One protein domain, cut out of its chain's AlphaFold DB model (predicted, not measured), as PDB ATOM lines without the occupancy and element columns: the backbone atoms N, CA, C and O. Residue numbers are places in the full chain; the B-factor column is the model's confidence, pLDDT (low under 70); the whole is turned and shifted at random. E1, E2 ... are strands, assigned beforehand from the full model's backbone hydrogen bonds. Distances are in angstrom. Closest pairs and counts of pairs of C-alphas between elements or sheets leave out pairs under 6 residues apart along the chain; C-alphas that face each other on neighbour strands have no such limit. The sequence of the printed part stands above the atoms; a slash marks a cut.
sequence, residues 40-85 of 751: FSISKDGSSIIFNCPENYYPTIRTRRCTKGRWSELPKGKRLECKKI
ATOM      1  N   PHE A  40     -52.353  44.762  16.290       90.50
ATOM      2  CA  PHE A  40     -52.465  43.333  16.522       90.50
ATOM      3  C   PHE A  40     -53.621  42.773  15.704       90.50
ATOM      4  O   PHE A  40     -54.587  43.481  15.414       90.50
ATOM      5  N   SER A  41     -53.508  41.506  15.348       88.27
ATOM      6  CA  SER A  41     -54.573  40.680  14.796       88.27
ATOM      7  C   SER A  41     -54.886  39.556  15.779       88.27
ATOM      8  O   SER A  41     -54.067  39.200  16.628       88.27
ATOM      9  N   ILE A  42     -56.098  39.021  15.701       82.71
ATOM     10  CA  ILE A  42     -56.483  37.810  16.428       82.71
ATOM     11  C   ILE A  42     -56.465  36.677  15.405       82.71
ATOM     12  O   ILE A  42     -56.907  36.880  14.272       82.71
ATOM     13  N   SER A  43     -55.942  35.515  15.783       75.12
ATOM     14  CA  SER A  43     -56.052  34.300  14.979       75.12
ATOM     15  C   SER A  43     -57.524  33.963  14.717       75.12
ATOM     16  O   SER A  43     -58.406  34.333  15.496       75.12
ATOM     17  N   LYS A  44     -57.814  33.267  13.611       69.47
ATOM     18  CA  LYS A  44     -59.201  32.984  13.200       69.47
ATOM     19  C   LYS A  44     -59.979  32.171  14.239       69.47
ATOM     20  O   LYS A  44     -61.164  32.411  14.443       69.47
ATOM     21  N   ASP A  45     -59.302  31.265  14.938       64.83
ATOM     22  CA  ASP A  45     -59.851  30.468  16.041       64.83
ATOM     23  C   ASP A  45     -60.044  31.268  17.350       64.83
ATOM     24  O   ASP A  45     -60.557  30.743  18.341       64.83
ATOM     25  N   GLY A  46     -59.628  32.539  17.385       71.13
ATOM     26  CA  GLY A  46     -59.678  33.398  18.565       71.13
ATOM     27  C   GLY A  46     -58.655  33.047  19.650       71.13
ATOM     28  O   GLY A  46     -58.648  33.686  20.706       71.13
ATOM     29  N   SER A  47     -57.801  32.043  19.428       76.26
ATOM     30  CA  SER A  47     -56.933  31.483  20.466       76.26
ATOM     31  C   SER A  47     -55.661  32.285  20.697       76.26
ATOM     32  O   SER A  47     -55.047  32.153  21.754       76.26
ATOM     33  N   SER A  48     -55.243  33.110  19.740       80.13
ATOM     34  CA  SER A  48     -53.950  33.782  19.760       80.13
ATOM     35  C   SER A  48     -54.057  35.222  19.275       80.13
ATOM     36  O   SER A  48     -54.815  35.547  18.368       80.13
ATOM     37  N   ILE A  49     -53.272  36.108  19.879       86.89
ATOM     38  CA  ILE A  49     -53.056  37.468  19.381       86.89
ATOM     39  C   ILE A  49     -51.694  37.515  18.730       86.89
ATOM     40  O   ILE A  49     -50.720  37.121  19.361       86.89
ATOM     41  N   ILE A  50     -51.639  38.039  17.511       86.79
ATOM     42  CA  ILE A  50     -50.423  38.235  16.732       86.79
ATOM     43  C   ILE A  50     -50.161  39.737  16.663       86.79
ATOM     44  O   ILE A  50     -51.012  40.514  16.230       86.79
ATOM     45  N   PHE A  51     -48.998  40.169  17.131       91.43
ATOM     46  CA  PHE A  51     -48.591  41.565  17.100       91.43
ATOM     47  C   PHE A  51     -47.865  41.876  15.802       91.43
ATOM     48  O   PHE A  51     -46.914  41.196  15.431       91.43
ATOM     49  N   ASN A  52     -48.283  42.954  15.150       92.17
ATOM     50  CA  ASN A  52     -47.772  43.380  13.860       92.17
ATOM     51  C   ASN A  52     -47.105  44.744  14.009       92.17
ATOM     52  O   ASN A  52     -47.619  45.644  14.681       92.17
ATOM     53  N   CYS A  53     -45.957  44.901  13.368       94.65
ATOM     54  CA  CYS A  53     -45.220  46.153  13.338       94.65
ATOM     55  C   CYS A  53     -45.038  46.620  11.891       94.65
ATOM     56  O   CYS A  53     -45.075  45.793  10.980       94.65
ATOM     57  N   PRO A  54     -44.844  47.929  11.672       94.93
ATOM     58  CA  PRO A  54     -44.447  48.448  10.369       94.93
ATOM     59  C   PRO A  54     -43.139  47.818   9.876       94.93
ATOM     60  O   PRO A  54     -42.358  47.286  10.667       94.93
ATOM     61  N   GLU A  55     -42.872  47.950   8.579       91.59
ATOM     62  CA  GLU A  55     -41.618  47.510   7.967       91.59
ATOM     63  C   GLU A  55     -40.396  48.056   8.725       91.59
ATOM     64  O   GLU A  55     -40.396  49.198   9.191       91.59
ATOM     65  N   ASN A  56     -39.347  47.239   8.850       94.24
ATOM     66  CA  ASN A  56     -38.124  47.536   9.607       94.24
ATOM     67  C   ASN A  56     -38.310  47.609  11.131       94.24
ATOM     68  O   ASN A  56     -37.370  47.953  11.856       94.24
ATOM     69  N   TYR A  57     -39.489  47.251  11.642       95.99
ATOM     70  CA  TYR A  57     -39.755  47.074  13.064       95.99
ATOM     71  C   TYR A  57     -40.235  45.652  13.355       95.99
ATOM     72  O   TYR A  57     -40.863  45.000  12.531       95.99
ATOM     73  N   TYR A  58     -39.970  45.183  14.570       93.54
ATOM     74  CA  TYR A  58     -40.447  43.903  15.074       93.54
ATOM     75  C   TYR A  58     -41.131  44.077  16.434       93.54
ATOM     76  O   TYR A  58     -40.760  44.965  17.217       93.54
ATOM     77  N   PRO A  59     -42.122  43.231  16.751       93.27
ATOM     78  CA  PRO A  59     -42.777  43.266  18.041       93.27
ATOM     79  C   PRO A  59     -41.893  42.578  19.086       93.27
ATOM     80  O   PRO A  59     -41.375  41.480  18.902       93.27
ATOM     81  N   THR A  60     -41.726  43.227  20.230       91.16
ATOM     82  CA  THR A  60     -40.988  42.682  21.391       91.16
ATOM     83  C   THR A  60     -41.558  41.374  21.951       91.16
ATOM     84  O   THR A  60     -40.828  40.611  22.589       91.16
ATOM     85  N   ILE A  61     -42.853  41.147  21.737       88.35
ATOM     86  CA  ILE A  61     -43.592  39.906  21.972       88.35
ATOM     87  C   ILE A  61     -44.411  39.685  20.703       88.35
ATOM     88  O   ILE A  61     -45.169  40.575  20.336       88.35
ATOM     89  N   ARG A  62     -44.261  38.538  20.040       86.95
ATOM     90  CA  ARG A  62     -44.938  38.267  18.761       86.95
ATOM     91  C   ARG A  62     -46.354  37.790  18.942       86.95
ATOM     92  O   ARG A  62     -47.251  38.280  18.268       86.95
ATOM     93  N   THR A  63     -46.532  36.841  19.851       84.71
ATOM     94  CA  THR A  63     -47.799  36.161  20.048       84.71
ATOM     95  C   THR A  63     -48.171  36.118  21.528       84.71
ATOM     96  O   THR A  63     -47.319  36.165  22.422       84.71
ATOM     97  N   ARG A  64     -49.474  36.067  21.813       87.15
ATOM     98  CA  ARG A  64     -50.013  35.696  23.129       87.15
ATOM     99  C   ARG A  64     -51.108  34.671  22.939       87.15
ATOM    100  O   ARG A  64     -52.003  34.898  22.136       87.15
ATOM    101  N   ARG A  65     -51.072  33.597  23.724       83.27
ATOM    102  CA  ARG A  65     -52.055  32.512  23.654       83.27
ATOM    103  C   ARG A  65     -53.121  32.685  24.727       83.27
ATOM    104  O   ARG A  65     -52.811  33.037  25.866       83.27
ATOM    105  N   CYS A  66     -54.370  32.454  24.362       83.01
ATOM    106  CA  CYS A  66     -55.513  32.400  25.250       83.01
ATOM    107  C   CYS A  66     -55.584  31.002  25.857       83.01
ATOM    108  O   CYS A  66     -55.661  29.996  25.153       83.01
ATOM    109  N   THR A  67     -55.556  30.912  27.180       77.58
ATOM    110  CA  THR A  67     -55.705  29.639  27.880       77.58
ATOM    111  C   THR A  67     -56.677  29.836  29.028       77.58
ATOM    112  O   THR A  67     -56.446  30.658  29.912       77.58
ATOM    113  N   LYS A  68     -57.795  29.096  29.003       77.25
ATOM    114  CA  LYS A  68     -58.855  29.166  30.029       77.25
ATOM    115  C   LYS A  68     -59.338  30.606  30.293       77.25
ATOM    116  O   LYS A  68     -59.462  31.023  31.440       77.25
ATOM    117  N   GLY A  69     -59.563  31.381  29.226       79.88
ATOM    118  CA  GLY A  69     -60.076  32.757  29.304       79.88
ATOM    119  C   GLY A  69     -59.053  33.822  29.723       79.88
ATOM    120  O   GLY A  69     -59.416  34.988  29.869       79.88
ATOM    121  N   ARG A  70     -57.771  33.460  29.886       83.98
ATOM    122  CA  ARG A  70     -56.683  34.400  30.191       83.98
ATOM    123  C   ARG A  70     -55.584  34.345  29.132       83.98
ATOM    124  O   ARG A  70     -55.099  33.274  28.782       83.98
ATOM    125  N   TRP A  71     -55.154  35.514  28.662       84.28
ATOM    126  CA  TRP A  71     -53.985  35.641  27.791       84.28
ATOM    127  C   TRP A  71     -52.687  35.354  28.556       84.28
ATOM    128  O   TRP A  71     -52.519  35.844  29.677       84.28
ATOM    129  N   SER A  72     -51.745  34.651  27.922       83.55
ATOM    130  CA  SER A  72     -50.409  34.360  28.463       83.55
ATOM    131  C   SER A  72     -49.729  35.614  29.023       83.55
ATOM    132  O   SER A  72     -49.842  36.698  28.448       83.55
ATOM    133  N   GLU A  73     -49.068  35.517  30.176       81.59
ATOM    134  CA  GLU A  73     -48.452  36.690  30.808       81.59
ATOM    135  C   GLU A  73     -47.258  37.216  30.009       81.59
ATOM    136  O   GLU A  73     -46.520  36.456  29.383       81.59
ATOM    137  N   LEU A  74     -47.057  38.536  30.044       80.35
ATOM    138  CA  LEU A  74     -45.876  39.132  29.437       80.35
ATOM    139  C   LEU A  74     -44.631  38.770  30.262       80.35
ATOM    140  O   LEU A  74     -44.680  38.854  31.493       80.35
ATOM    141  N   PRO A  75     -43.498  38.434  29.619       80.18
ATOM    142  CA  PRO A  75     -42.250  38.203  30.333       80.18
ATOM    143  C   PRO A  75     -41.890  39.406  31.208       80.18
ATOM    144  O   PRO A  75     -41.955  40.556  30.757       80.18
ATOM    145  N   LYS A  76     -41.485  39.153  32.458       80.45
ATOM    146  CA  LYS A  76     -41.140  40.212  33.417       80.45
ATOM    147  C   LYS A  76     -40.123  41.183  32.806       80.45
ATOM    148  O   LYS A  76     -39.066  40.781  32.329       80.45
ATOM    149  N   GLY A  77     -40.456  42.474  32.825       78.65
ATOM    150  CA  GLY A  77     -39.600  43.552  32.322       78.65
ATOM    151  C   GLY A  77     -39.667  43.808  30.809       78.65
ATOM    152  O   GLY A  77     -39.134  44.824  30.361       78.65
ATOM    153  N   LYS A  78     -40.341  42.967  30.011       82.92
ATOM    154  CA  LYS A  78     -40.591  43.262  28.592       82.92
ATOM    155  C   LYS A  78     -41.850  44.124  28.448       82.92
ATOM    156  O   LYS A  78     -42.922  43.770  28.930       82.92
ATOM    157  N   ARG A  79     -41.718  45.268  27.770       88.81
ATOM    158  CA  ARG A  79     -42.848  46.112  27.345       88.81
ATOM    159  C   ARG A  79     -43.308  45.673  25.966       88.81
ATOM    160  O   ARG A  79     -42.455  45.380  25.140       88.81
ATOM    161  N   LEU A  80     -44.617  45.690  25.730       91.20
ATOM    162  CA  LEU A  80     -45.221  45.389  24.435       91.20
ATOM    163  C   LEU A  80     -45.144  46.615  23.506       91.20
ATOM    164  O   LEU A  80     -45.987  47.512  23.529       91.20
ATOM    165  N   GLU A  81     -44.084  46.668  22.710       95.08
ATOM    166  CA  GLU A  81     -43.803  47.737  21.747       95.08
ATOM    167  C   GLU A  81     -43.109  47.204  20.488       95.08
ATOM    168  O   GLU A  81     -42.452  46.157  20.528       95.08
ATOM    169  N   CYS A  82     -43.235  47.949  19.392       96.74
ATOM    170  CA  CYS A  82     -42.460  47.761  18.174       96.74
ATOM    171  C   CYS A  82     -41.074  48.398  18.330       96.74
ATOM    172  O   CYS A  82     -40.950  49.565  18.712       96.74
ATOM    173  N   LYS A  83     -40.024  47.636  18.021       95.87
ATOM    174  CA  LYS A  83     -38.628  48.095  18.033       95.87
ATOM    175  C   LYS A  83     -38.020  47.961  16.654       95.87
ATOM    176  O   LYS A  83     -38.403  47.075  15.906       95.87
ATOM    177  N   LYS A  84     -37.069  48.833  16.328       96.43
ATOM    178  CA  LYS A  84     -36.350  48.766  15.055       96.43
ATOM    179  C   LYS A  84     -35.571  47.456  14.958       96.43
ATOM    180  O   LYS A  84     -34.884  47.097  15.917       96.43
ATOM    181  N   ILE A  85     -35.679  46.790  13.815       96.44
ATOM    182  CA  ILE A  85     -34.868  45.629  13.442       96.44
ATOM    183  C   ILE A  85     -33.404  46.054  13.418       96.44
ATOM    184  O   ILE A  85     -33.072  47.152  12.966       96.44
TER     185      ILE A  85
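AT A GLANCE: This is residues 40 to 85 of the 751 residues of the protein "Complement factor b,-like" of Danio rerio (UniProt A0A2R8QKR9). A flat piece with two small strand sheets set end to end: a sheet of three strands, E1, E2 and E4, and beyond it a short two-strand ribbon, E3 with E5. A long loop, residues 68 to 81, swings out past E4 and returns to E5. The printed part has 46 residues, with five named strands in the order E1 to E5 and no named helix; it is all strand, though under half of the residues, 19, are in named elements. The larger sheet has the order E1, E2, E4, and both sheets are antiparallel. The whole is only just loose, close to compact, with a radius of gyration of the C-alphas of 11.4 A, and spans 33 by 26 by 9 A.

IN THESE COORDINATES: Find C-alpha 48 at (-53.950, 33.782, 19.760); from there E2 runs 12.8 A to residue 52. E4, residues 63 to 67, covers 12.9 A. E1, residues 40 to 42, begins at (-52.465, 43.333, 16.522) and covers 6.8 A. E3, residues 57 to 59, covers 7.0 A, and E5, residues 82 to 84, covers 6.9 A, ending at (-36.350, 48.766, 15.055).

HOW THE PARTS SIT: Start at E2, the inner strand. It forms a hairpin with E1, antiparallel at 153 degrees; look for N 41 and O 50, 2.8 A apart. E2 and E4 are antiparallel at 164 degrees, with N 49 and O 64 at 2.9 A. Residues 66 to 67 of E4 also pair antiparallel with residues 70 to 71. The closest C-alphas of E2 and E3 are those of Phe 51 and Pro 59, 6.1 A apart. E3 and E5 are antiparallel at 142 degrees, with N 58 and O 83 at 2.8 A. E3 and E4 are apart.

THE WHOLE: The two C-alphas farthest apart, of Asn 56 and Lys 68, are 34.4 A apart. The printed part has no cut. The link from E4 to E5 is long; the others are tight. Residues 44 to 45 are under 70 in pLDDT.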